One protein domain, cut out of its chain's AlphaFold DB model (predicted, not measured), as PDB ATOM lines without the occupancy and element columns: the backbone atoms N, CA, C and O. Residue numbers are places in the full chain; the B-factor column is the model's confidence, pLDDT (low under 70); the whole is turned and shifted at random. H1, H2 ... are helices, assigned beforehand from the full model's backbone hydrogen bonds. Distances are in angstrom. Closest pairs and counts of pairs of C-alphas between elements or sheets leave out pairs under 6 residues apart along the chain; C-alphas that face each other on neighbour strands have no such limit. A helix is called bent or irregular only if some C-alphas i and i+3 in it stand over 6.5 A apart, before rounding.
ATOM      1  N   GLU A   2     149.296 148.920  92.560       79.50
ATOM      2  CA  GLU A   2     149.641 149.584  93.834       79.50
ATOM      3  C   GLU A   2     148.419 149.973  94.692       79.50
ATOM      4  O   GLU A   2     148.274 149.504  95.817       79.50
ATOM      5  N   TYR A   3     147.455 150.701  94.116       81.81
ATOM      6  CA  TYR A   3     146.219 151.081  94.815       81.81
ATOM      7  C   TYR A   3     145.376 149.891  95.292       81.81
ATOM      8  O   TYR A   3     144.744 149.974  96.336       81.81
ATOM      9  N   GLN A   4     145.362 148.762  94.575       78.69
ATOM     10  CA  GLN A   4     144.602 147.593  95.031       78.69
ATOM     11  C   GLN A   4     145.251 146.926  96.241       78.69
ATOM     12  O   GLN A   4     144.538 146.413  97.098       78.69
ATOM     13  N   VAL A   5     146.584 146.942  96.325       83.00
ATOM     14  CA  VAL A   5     147.312 146.437  97.495       83.00
ATOM     15  C   VAL A   5     147.089 147.366  98.686       83.00
ATOM     16  O   VAL A   5     146.870 146.891  99.791       83.00
ATOM     17  N   LEU A   6     147.069 148.682  98.480       83.50
ATOM     18  CA  LEU A   6     146.814 149.639  99.561       83.50
ATOM     19  C   LEU A   6     145.384 149.542 100.115       83.50
ATOM     20  O   LEU A   6     145.197 149.532 101.329       83.50
ATOM     21  N   GLU A   7     144.389 149.428  99.236       83.44
ATOM     22  CA  GLU A   7     142.971 149.536  99.602       83.44
ATOM     23  C   GLU A   7     142.343 148.214 100.071       83.44
ATOM     24  O   GLU A   7     141.323 148.219 100.759       83.44
ATOM     25  N   ARG A   8     142.908 147.055  99.698       87.56
ATOM     26  CA  ARG A   8     142.255 145.750  99.910       87.56
ATOM     27  C   ARG A   8     143.130 144.809 100.728       87.56
ATOM     28  O   ARG A   8     144.053 144.180 100.211       87.56
ATOM     29  N   LEU A   9     142.783 144.637 102.005       86.69
ATOM     30  CA  LEU A   9     143.484 143.728 102.925       86.69
ATOM     31  C   LEU A   9     143.506 142.275 102.431       86.69
ATOM     32  O   LEU A   9     144.517 141.589 102.585       86.69
ATOM     33  N   SER A  10     142.419 141.806 101.811       84.62
ATOM     34  CA  SER A  10     142.367 140.471 101.205       84.62
ATOM     35  C   SER A  10     143.374 140.324 100.068       84.62
ATOM     36  O   SER A  10     144.013 139.281  99.950       84.62
ATOM     37  N   PHE A  11     143.582 141.384  99.283       84.25
ATOM     38  CA  PHE A  11     144.557 141.382  98.203       84.25
ATOM     39  C   PHE A  11     145.992 141.425  98.732       84.25
ATOM     40  O   PHE A  11     146.812 140.648  98.254       84.25
ATOM     41  N   ARG A  12     146.286 142.220  99.777       89.62
ATOM     42  CA  ARG A  12     147.593 142.176 100.476       89.62
ATOM     43  C   ARG A  12     147.926 140.770 100.950       89.62
ATOM     44  O   ARG A  12     149.013 140.272 100.686       89.62
ATOM     45  N   ARG A  13     146.959 140.116 101.597       87.94
ATOM     46  CA  ARG A  13     147.112 138.744 102.085       87.94
ATOM     47  C   ARG A  13     147.282 137.742 100.943       87.94
ATOM     48  O   ARG A  13     148.065 136.813 101.090       87.94
ATOM     49  N   PHE A  14     146.591 137.939  99.819       86.12
ATOM     50  CA  PHE A  14     146.758 137.118  98.616       86.12
ATOM     51  C   PHE A  14     148.172 137.223  98.028       86.12
ATOM     52  O   PHE A  14     148.750 136.202  97.668       86.12
ATOM     53  N   VAL A  15     148.757 138.425  97.986       86.81
ATOM     54  CA  VAL A  15     150.146 138.636  97.532       86.81
ATOM     55  C   VAL A  15     151.188 138.454  98.644       86.81
ATOM     56  O   VAL A  15     152.344 138.823  98.464       86.81
ATOM     57  N   CYS A  16     150.788 137.888  99.788       90.25
ATOM     58  CA  CYS A  16     151.653 137.610 100.937       90.25
ATOM     59  C   CYS A  16     152.388 138.839 101.505       90.25
ATOM     60  O   CYS A  16     153.502 138.706 102.005       90.25
ATOM     61  N   LEU A  17     151.768 140.022 101.458       91.25
ATOM     62  CA  LEU A  17     152.282 141.236 102.099       91.25
ATOM     63  C   LEU A  17     151.630 141.457 103.468       91.25
ATOM     64  O   LEU A  17     150.400 141.476 103.599       91.25
ATOM     65  N   SER A  18     152.465 141.690 104.474       89.25
ATOM     66  CA  SER A  18     152.077 142.094 105.828       89.25
ATOM     67  C   SER A  18     151.671 143.568 105.859       89.25
ATOM     68  O   SER A  18     151.893 144.313 104.903       89.25
ATOM     69  N   LEU A  19     151.070 144.020 106.967       86.12
ATOM     70  CA  LEU A  19     150.640 145.418 107.122       86.12
ATOM     71  C   LEU A  19     151.807 146.419 107.110       86.12
ATOM     72  O   LEU A  19     151.639 147.543 106.638       86.12
ATOM     73  N   GLU A  20     152.961 145.980 107.594       89.25
ATOM     74  CA  GLU A  20     154.214 146.731 107.691       89.25
ATOM     75  C   GLU A  20     155.106 146.625 106.450       89.25
ATOM     76  O   GLU A  20     156.011 147.442 106.286       89.25
ATOM     77  N   ASP A  21     154.838 145.664 105.559       90.25
ATOM     78  CA  ASP A  21     155.633 145.489 104.347       90.25
ATOM     79  C   ASP A  21     155.394 146.644 103.361       90.25
ATOM     80  O   ASP A  21     154.245 147.079 103.174       90.25
ATOM     81  N   PRO A  22     156.452 147.137 102.690       89.50
ATOM     82  CA  PRO A  22     156.309 148.172 101.681       89.50
ATOM     83  C   PRO A  22     155.503 147.647 100.490       89.50
ATOM     84  O   PRO A  22     155.749 146.558  99.971       89.50
ATOM     85  N   VAL A  23     154.549 148.454 100.024       88.88
ATOM     86  CA  VAL A  23     153.797 148.149  98.805       88.88
ATOM     87  C   VAL A  23     154.681 148.455  97.592       88.88
ATOM     88  O   VAL A  23     155.216 149.562  97.510       88.88
ATOM     89  N   PRO A  24     154.848 147.512  96.648       88.38
ATOM     90  CA  PRO A  24     155.597 147.774  95.429       88.38
ATOM     91  C   PRO A  24     154.906 148.866  94.611       88.38
ATOM     92  O   PRO A  24     153.692 148.818  94.386       88.38
ATOM     93  N   ASP A  25     155.698 149.827  94.140       89.62
ATOM     94  CA  ASP A  25     155.209 150.874  93.253       89.62
ATOM     95  C   ASP A  25     154.774 150.305  91.890       89.62
ATOM     96  O   ASP A  25     155.084 149.165  91.510       89.62
ATOM     97  N   ALA A  26     154.045 151.114  91.121       88.81
ATOM     98  CA  ALA A  26     153.593 150.725  89.786       88.81
ATOM     99  C   ALA A  26     154.732 150.250  88.855       88.81
ATOM    100  O   ALA A  26     154.532 149.317  88.075       88.81
ATOM    101  N   ASN A  27     155.926 150.842  88.956       92.12
ATOM    102  CA  ASN A  27     157.074 150.485  88.115       92.12
ATOM    103  C   ASN A  27     157.637 149.102  88.459       92.12
ATOM    104  O   ASN A  27     158.058 148.361  87.572       92.12
ATOM    105  N   THR A  28     157.651 148.754  89.741       90.56
ATOM    106  CA  THR A  28     158.111 147.460  90.245       90.56
ATOM    107  C   THR A  28     157.192 146.350  89.756       90.56
ATOM    108  O   THR A  28     157.672 145.332  89.258       90.56
ATOM    109  N   VAL A  29     155.876 146.577  89.813       89.06
ATOM    110  CA  VAL A  29     154.890 145.634  89.270       89.06
ATOM    111  C   VAL A  29     155.057 145.482  87.759       89.06
ATOM    112  O   VAL A  29     155.117 144.360  87.264       89.06
ATOM    113  N   TRP A  30     155.206 146.589  87.031       91.56
ATOM    114  CA  TRP A  30     155.372 146.552  85.579       91.56
ATOM    115  C   TRP A  30     156.632 145.788  85.147       91.56
ATOM    116  O   TRP A  30     156.561 144.932  84.270       91.56
ATOM    117  N   LYS A  31     157.773 146.011  85.814       94.88
ATOM    118  CA  LYS A  31     159.009 145.252  85.551       94.88
ATOM    119  C   LYS A  31     158.829 143.757  85.793       94.88
ATOM    120  O   LYS A  31     159.381 142.945  85.057       94.88
ATOM    121  N   TYR A  32     158.081 143.381  86.826       90.94
ATOM    122  CA  TYR A  32     157.783 141.978  87.089       90.94
ATOM    123  C   TYR A  32     156.917 141.365  85.979       90.94
ATOM    124  O   TYR A  32     157.235 140.286  85.483       90.94
ATOM    125  N   GLU A  33     155.875 142.073  85.533       90.94
ATOM    126  CA  GLU A  33     155.048 141.651  84.396       90.94
ATOM    127  C   GLU A  33     155.874 141.515  83.108       90.94
ATOM    128  O   GLU A  33     155.756 140.506  82.408       90.94
ATOM    129  N   GLU A  34     156.767 142.466  82.818       95.06
ATOM    130  CA  GLU A  34     157.685 142.369  81.679       95.06
ATOM    131  C   GLU A  34     158.571 141.126  81.758       95.06
ATOM    132  O   GLU A  34     158.733 140.425  80.759       95.06
ATOM    133  N   LEU A  35     159.127 140.822  82.933       96.44
ATOM    134  CA  LEU A  35     159.953 139.630  83.122       96.44
ATOM    135  C   LEU A  35     159.159 138.345  82.857       96.44
ATOM    136  O   LEU A  35     159.688 137.425  82.229       96.44
ATOM    137  N   LEU A  36     157.895 138.277  83.278       94.88
ATOM    138  CA  LEU A  36     157.029 137.129  82.996       94.88
ATOM    139  C   LEU A  36     156.753 136.969  81.499       94.88
ATOM    140  O   LEU A  36     156.833 135.851  80.980       94.88
ATOM    141  N   VAL A  37     156.491 138.076  80.801       94.88
ATOM    142  CA  VAL A  37     156.275 138.081  79.347       94.88
ATOM    143  C   VAL A  37     157.547 137.671  78.608       94.88
ATOM    144  O   VAL A  37     157.502 136.784  77.762       94.88
ATOM    145  N   GLN A  38     158.702 138.240  78.962       95.81
ATOM    146  CA  GLN A  38     159.992 137.898  78.350       95.81
ATOM    147  C   GLN A  38     160.354 136.419  78.528       95.81
ATOM    148  O   GLN A  38     161.022 135.830  77.677       95.81
ATOM    149  N   LYS A  39     159.924 135.810  79.637       96.56
ATOM    150  CA  LYS A  39     160.120 134.384  79.920       96.56
ATOM    151  C   LYS A  39     159.004 133.491  79.364       96.56
ATOM    152  O   LYS A  39     159.125 132.279  79.485       96.56
ATOM    153  N   ASN A  40     157.967 134.060  78.742       93.81
ATOM    154  CA  ASN A  40     156.763 133.362  78.273       93.81
ATOM    155  C   ASN A  40     156.066 132.529  79.368       93.81
ATOM    156  O   ASN A  40     155.477 131.491  79.082       93.81
ATOM    157  N   LEU A  41     156.132 132.977  80.625       95.56
ATOM    158  CA  LEU A  41     155.581 132.242  81.773       95.56
ATOM    159  C   LEU A  41     154.140 132.630  82.103       95.56
ATOM    160  O   LEU A  41     153.482 131.939  82.877       95.56
ATOM    161  N   THR A  42     153.644 133.734  81.541       91.00
ATOM    162  CA  THR A  42     152.326 134.281  81.875       91.00
ATOM    163  C   THR A  42     151.218 133.245  81.692       91.00
ATOM    164  O   THR A  42     150.469 132.981  82.630       91.00
ATOM    165  N   ASP A  43     151.134 132.613  80.519       90.75
ATOM    166  CA  ASP A  43     150.057 131.661  80.222       90.75
ATOM    167  C   ASP A  43     150.158 130.380  81.057       90.75
ATOM    168  O   ASP A  43     149.141 129.880  81.538       90.75
ATOM    169  N   GLU A  44     151.374 129.875  81.286       93.69
ATOM    170  CA  GLU A  44     151.605 128.683  82.108       93.69
ATOM    171  C   GLU A  44     151.181 128.915  83.564       93.69
ATOM    172  O   GLU A  44     150.452 128.102  84.137       93.69
ATOM    173  N   LEU A  45     151.569 130.054  84.144       91.69
ATOM    174  CA  LEU A  45     151.197 130.419  85.511       91.69
ATOM    175  C   LEU A  45     149.683 130.581  85.661       91.69
ATOM    176  O   LEU A  45     149.102 130.078  86.623       91.69
ATOM    177  N   PHE A  46     149.027 131.244  84.703       89.25
ATOM    178  CA  PHE A  46     147.570 131.372  84.723       89.25
ATOM    179  C   PHE A  46     146.883 130.016  84.578       89.25
ATOM    180  O   PHE A  46     145.931 129.744  85.306       89.25
ATOM    181  N   TYR A  47     147.363 129.150  83.686       91.56
ATOM    182  CA  TYR A  47     146.801 127.814  83.518       91.56
ATOM    183  C   TYR A  47     146.900 126.984  84.804       91.56
ATOM    184  O   TYR A  47     145.904 126.406  85.243       91.56
ATOM    185  N   GLN A  48     148.069 126.974  85.451       93.81
ATOM    186  CA  GLN A  48     148.271 126.263  86.715       93.81
ATOM    187  C   GLN A  48     147.365 126.804  87.824       93.81
ATOM    188  O   GLN A  48     146.738 126.022  88.540       93.81
ATOM    189  N   LEU A  49     147.253 128.129  87.941       89.94
ATOM    190  CA  LEU A  49     146.379 128.762  88.923       89.94
ATOM    191  C   LEU A  49     144.912 128.369  88.704       89.94
ATOM    192  O   LEU A  49     144.243 127.934  89.639       89.94
ATOM    193  N   LEU A  50     144.416 128.489  87.471       89.88
ATOM    194  CA  LEU A  50     143.031 128.152  87.139       89.88
ATOM    195  C   LEU A  50     142.750 126.663  87.378       89.88
ATOM    196  O   LEU A  50     141.730 126.329  87.973       89.88
ATOM    197  N   SER A  51     143.682 125.778  87.018       91.81
ATOM    198  CA  SER A  51     143.560 124.336  87.265       91.81
ATOM    199  C   SER A  51     143.471 124.002  88.761       91.81
ATOM    200  O   SER A  51     142.662 123.164  89.170       91.81
ATOM    201  N   GLN A  52     144.248 124.687  89.606       92.31
ATOM    202  CA  GLN A  52     144.151 124.535  91.060       92.31
ATOM    203  C   GLN A  52     142.793 125.013  91.583       92.31
ATOM    204  O   GLN A  52     142.191 124.333  92.413       92.31
ATOM    205  N   MET A  53     142.284 126.139  91.077       89.25
ATOM    206  CA  MET A  53     140.960 126.651  91.448       89.25
ATOM    207  C   MET A  53     139.844 125.671  91.063       89.25
ATOM    208  O   MET A  53     139.002 125.349  91.901       89.25
ATOM    209  N   GLU A  54     139.878 125.146  89.838       90.00
ATOM    210  CA  GLU A  54     138.913 124.156  89.345       90.00
ATOM    211  C   GLU A  54     138.954 122.859  90.159       90.00
ATOM    212  O   GLU A  54     137.907 122.313  90.507       90.00
ATOM    213  N   THR A  55     140.150 122.402  90.544       92.50
ATOM    214  CA  THR A  55     140.331 121.210  91.396       92.50
ATOM    215  C   THR A  55     139.678 121.380  92.771       92.50
ATOM    216  O   THR A  55     139.195 120.410  93.352       92.50
ATOM    217  N   GLN A  56     139.630 122.608  93.292       89.44
ATOM    218  CA  GLN A  56     138.950 122.938  94.549       89.44
ATOM    219  C   GLN A  56     137.448 123.242  94.360       89.44
ATOM    220  O   GLN A  56     136.772 123.621  95.314       89.44
ATOM    221  N   GLY A  57     136.910 123.074  93.147       87.94
ATOM    222  CA  GLY A  57     135.498 123.303  92.832       87.94
ATOM    223  C   GLY A  57     135.134 124.764  92.546       87.94
ATOM    224  O   GLY A  57     133.949 125.088  92.464       87.94
ATOM    225  N   TYR A  58     136.116 125.653  92.374       86.81
ATOM    226  CA  TYR A  58     135.868 127.042  91.991       86.81
ATOM    227  C   TYR A  58     135.832 127.189  90.467       86.81
ATOM    228  O   TYR A  58     136.729 126.725  89.769       86.81
ATOM    229  N   GLN A  59     134.824 127.894  89.948       83.19
ATOM    230  CA  GLN A  59     134.731 128.254  88.529       83.19
ATOM    231  C   GLN A  59     135.029 129.749  88.342       83.19
ATOM    232  O   GLN A  59     134.140 130.582  88.548       83.19
ATOM    233  N   PRO A  60     136.267 130.125  87.982       78.00
ATOM    234  CA  PRO A  60     136.627 131.520  87.755       78.00
ATOM    235  C   PRO A  60     135.886 132.072  86.527       78.00
ATOM    236  O   PRO A  60     136.063 131.602  85.408       78.00
ATOM    237  N   GLN A  61     135.044 133.088  86.733       75.50
ATOM    238  CA  GLN A  61     134.205 133.664  85.669       75.50
ATOM    239  C   GLN A  61     134.878 134.806  84.895       75.50
ATOM    240  O   GLN A  61     134.413 135.186  83.824       75.50
ATOM    241  N   SER A  62     135.953 135.390  85.428       68.62
ATOM    242  CA  SER A  62     136.658 136.494  84.775       68.62
ATOM    243  C   SER A  62     138.126 136.542  85.191       68.62
ATOM    244  O   SER A  62     138.502 136.009  86.233       68.62
ATOM    245  N   ARG A  63     138.948 137.245  84.406       71.12
ATOM    246  CA  ARG A  63     140.346 137.567  84.752       71.12
ATOM    247  C   ARG A  63     140.469 138.735  85.747       71.12
ATOM    248  O   ARG A  63     141.550 139.292  85.904       71.12
ATOM    249  N   GLN A  64     139.371 139.150  86.381       76.12
ATOM    250  CA  GLN A  64     139.357 140.260  87.326       76.12
ATOM    251  C   GLN A  64     139.417 139.754  88.767       76.12
ATOM    252  O   GLN A  64     138.684 138.853  89.164       76.12
ATOM    253  N   ILE A  65     140.260 140.395  89.574       78.81
ATOM    254  CA  ILE A  65     140.355 140.135  91.010       78.81
ATOM    255  C   ILE A  65     139.280 140.953  91.733       78.81
ATOM    256  O   ILE A  65     139.351 142.185  91.771       78.81
ATOM    257  N   VAL A  66     138.314 140.285  92.359       76.31
ATOM    258  CA  VAL A  66     137.213 140.916  93.114       76.31
ATOM    259  C   VAL A  66     137.298 140.499  94.583       76.31
ATOM    260  O   VAL A  66     137.718 139.385  94.876       76.31
ATOM    261  N   ASP A  67     136.996 141.412  95.509       76.56
ATOM    262  CA  ASP A  67     136.979 141.118  96.947       76.56
ATOM    263  C   ASP A  67     135.554 140.769  97.322       76.56
ATOM    264  O   ASP A  67     134.702 141.656  97.401       76.56
ATOM    265  N   THR A  68     135.261 139.484  97.462       71.88
ATOM    266  CA  THR A  68     133.915 139.042  97.805       71.88
ATOM    267  C   THR A  68     133.961 137.894  98.791       71.88
ATOM    268  O   THR A  68     134.918 137.124  98.869       71.88
ATOM    269  N   ILE A  69     132.879 137.774  99.552       69.31
ATOM    270  CA  ILE A  69     132.601 136.568 100.316       69.31
ATOM    271  C   ILE A  69     132.091 135.525  99.321       69.31
ATOM    272  O   ILE A  69     131.151 135.787  98.567       69.31
ATOM    273  N   VAL A  70     132.709 134.345  99.317       70.50
ATOM    274  CA  VAL A  70     132.236 133.212  98.518       70.50
ATOM    275  C   VAL A  70     130.963 132.674  99.165       70.50
ATOM    276  O   VAL A  70     130.979 132.252 100.320       70.50
ATOM    277  N   ILE A  71     129.861 132.703  98.421       74.12
ATOM    278  CA  ILE A  71     128.581 132.105  98.811       74.12
ATOM    279  C   ILE A  71     128.235 130.983  97.832       74.12
ATOM    280  O   ILE A  71     128.587 131.057  96.654       74.12
ATOM    281  N   GLU A  72     127.552 129.941  98.307       74.88
ATOM    282  CA  GLU A  72     127.099 128.852  97.440       74.88
ATOM    283  C   GLU A  72     126.141 129.379  96.367       74.88
ATOM    284  O   GLU A  72     125.197 130.127  96.644       74.88
ATOM    285  N   ALA A  73     126.388 128.990  95.115       70.31
ATOM    286  CA  ALA A  73     125.561 129.418  94.002       70.31
ATOM    287  C   ALA A  73     124.178 128.752  94.085       70.31
ATOM    288  O   ALA A  73     124.057 127.528  94.058       70.31
ATOM    289  N   SER A  74     123.108 129.554  94.129       65.62
ATOM    290  CA  SER A  74     121.745 129.031  94.012       65.62
ATOM    291  C   SER A  74     121.550 128.437  92.611       65.62
ATOM    292  O   SER A  74     121.549 129.178  91.622       65.62
ATOM    293  N   ILE A  75     121.372 127.119  92.512       66.00
ATOM    294  CA  ILE A  75     121.112 126.432  91.242       66.00
ATOM    295  C   ILE A  75     119.710 126.829  90.768       66.00
ATOM    296  O   ILE A  75     118.702 126.255  91.188       66.00
ATOM    297  N   ARG A  76     119.622 127.831  89.891       62.56
ATOM    298  CA  ARG A  76     118.384 128.104  89.160       62.56
ATOM    299  C   ARG A  76     118.223 126.998  88.123       62.56
ATOM    300  O   ARG A  76     118.993 126.924  87.173       62.56
ATOM    301  N   LYS A  77     117.243 126.116  88.325       53.00
ATOM    302  CA  LYS A  77     116.819 125.163  87.295       53.00
ATOM    303  C   LYS A  77     116.288 125.980  86.117       53.00
ATOM    304  O   LYS A  77     115.292 126.681  86.269       53.00
ATOM    305  N   THR A  78     116.973 125.936  84.980       49.81
ATOM    306  CA  THR A  78     116.485 126.521  83.729       49.81
ATOM    307  C   THR A  78     115.123 125.913  83.385       49.81
ATOM    308  O   THR A  78     114.893 124.719  83.582       49.81
ATOM    309  N   GLU A  79     114.219 126.743  82.868       54.12
ATOM    310  CA  GLU A  79     112.822 126.417  82.541       54.12
ATOM    311  C   GLU A  79     112.658 125.270  81.520       54.12
ATOM    312  O   GLU A  79     111.561 124.742  81.360       54.12
ATOM    313  N   GLU A  80     113.741 124.794  80.898       52.94
ATOM    314  CA  GLU A  80     113.733 123.647  79.978       52.94
ATOM    315  C   GLU A  80     113.331 122.312  80.632       52.94
ATOM    316  O   GLU A  80     112.978 121.364  79.932       52.94
ATOM    317  N   GLN A  81     113.307 122.222  81.969       47.03
ATOM    318  CA  GLN A  81     112.749 121.059  82.676       47.03
ATOM    319  C   GLN A  81     111.278 121.222  83.103       47.03
ATOM    320  O   GLN A  81     110.707 120.294  83.681       47.03
ATOM    321  N   GLN A  82     110.623 122.347  82.787       45.22
ATOM    322  CA  GLN A  82     109.219 122.593  83.151       45.22
ATOM    323  C   GLN A  82     108.204 122.067  82.112       45.22
ATOM    324  O   GLN A  82     107.001 122.064  82.381       45.22
TER     325      GLN A  82
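This is residues 2 to 82 of the 109 residues of the protein "DUF772 domain-containing protein" of Oceanospirillaceae bacterium (UniProt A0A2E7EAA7). Two longer helices, H3 and H4, meet near their ends as an L, and a small corner of two short helices, H1 and H2, sits at the end of H3 away from H4, with H1 near the first residue of H3. After H4 an unnamed stretch folds back along the open side of the L toward H2, and residues 71 to 82 then stick out as a free tail that makes much of the length. The printed part has 81 residues with four named helices, in the order H1, H2, H3, H4, and no named strand; the class is all helix, though only 39 of the 81 residues, under half, are in named elements. The whole is only just loose, close to extended, with a radius of gyration of the C-alphas of 17.2 A, and it is elongated, spanning 56 by 31 by 18 A.

The printed part begins with H1, residues 2 to 7, whose first C-alpha, that of Glu 2, is at (149.641, 149.584, 93.834). After one residue comes H2, residues 9 to 14, from Leu 9 to Phe 14. H3 holds residues 26 to 38 and measures 18.3 A from first to last C-alpha; it begins at C-alpha 26, at (153.593, 150.725, 89.786). H4, the longest helix with 14 residues, holds residues 42 to 55 and measures 20.1 A from first to last C-alpha. It ends at C-alpha 55, at (140.331, 121.210, 91.396). Residues 56 to 82, 27 residues, hold no named element; the last of them, Gln 82, has its C-alpha at (109.219, 122.593, 83.151).

H1 and H2 touch only at the corner by their link, with 4 pairs of C-alphas within 8 A; their closest C-alphas are those of Val 5 and Arg 12, 5.2 A apart. Their lines stand at a steep tilt of 52 degrees, and they run opposite ways. H1 and H3 are close but not clearly touching, and their closest C-alphas are those of Glu 2 and Ala 26, 5.8 A apart. Their lines stand at a steep tilt of 57 degrees, opposite ways, with the centres 16.8 A from each other. H2 and H3 are apart, although they follow each other along the printed part. H3 and H4 are close but not clearly touching, with 1 pair of C-alphas within 8 A, those of Leu 36 and Thr 42, 5.6 A apart. Their lines are about perpendicular, at 87 degrees, and their centres are 19.2 A from each other. H4 is apart from H1 and from H2. In H1, H2, H3 and H4 every backbone O i to N i+4 pair is within hydrogen-bond range, and no helix is bent or irregular.

The C-alphas farthest apart are those of Pro 22 and Gln 82, at 56.7 A. Two stretches stand free: residues 52 to 57, of which 52 to 55 belong to H4, and residues 71 to 82. Without them the body has 63 residues, spans 32 by 32 by 15 A and has a radius of gyration of 13.4 A. The links from H1 to H2 and from H3 to H4 are tight, with 1 and 3 residues, and the link from H2 to H3 is long, with 11 residues. The printed part has no cut. It begins at residue 2 and ends at residue 82 of a full chain of 109 residues. The mean pLDDT of the printed part is 83.0; the model's confidence is low, under 70, at residue 62, residue 69 and residues 74 to 82.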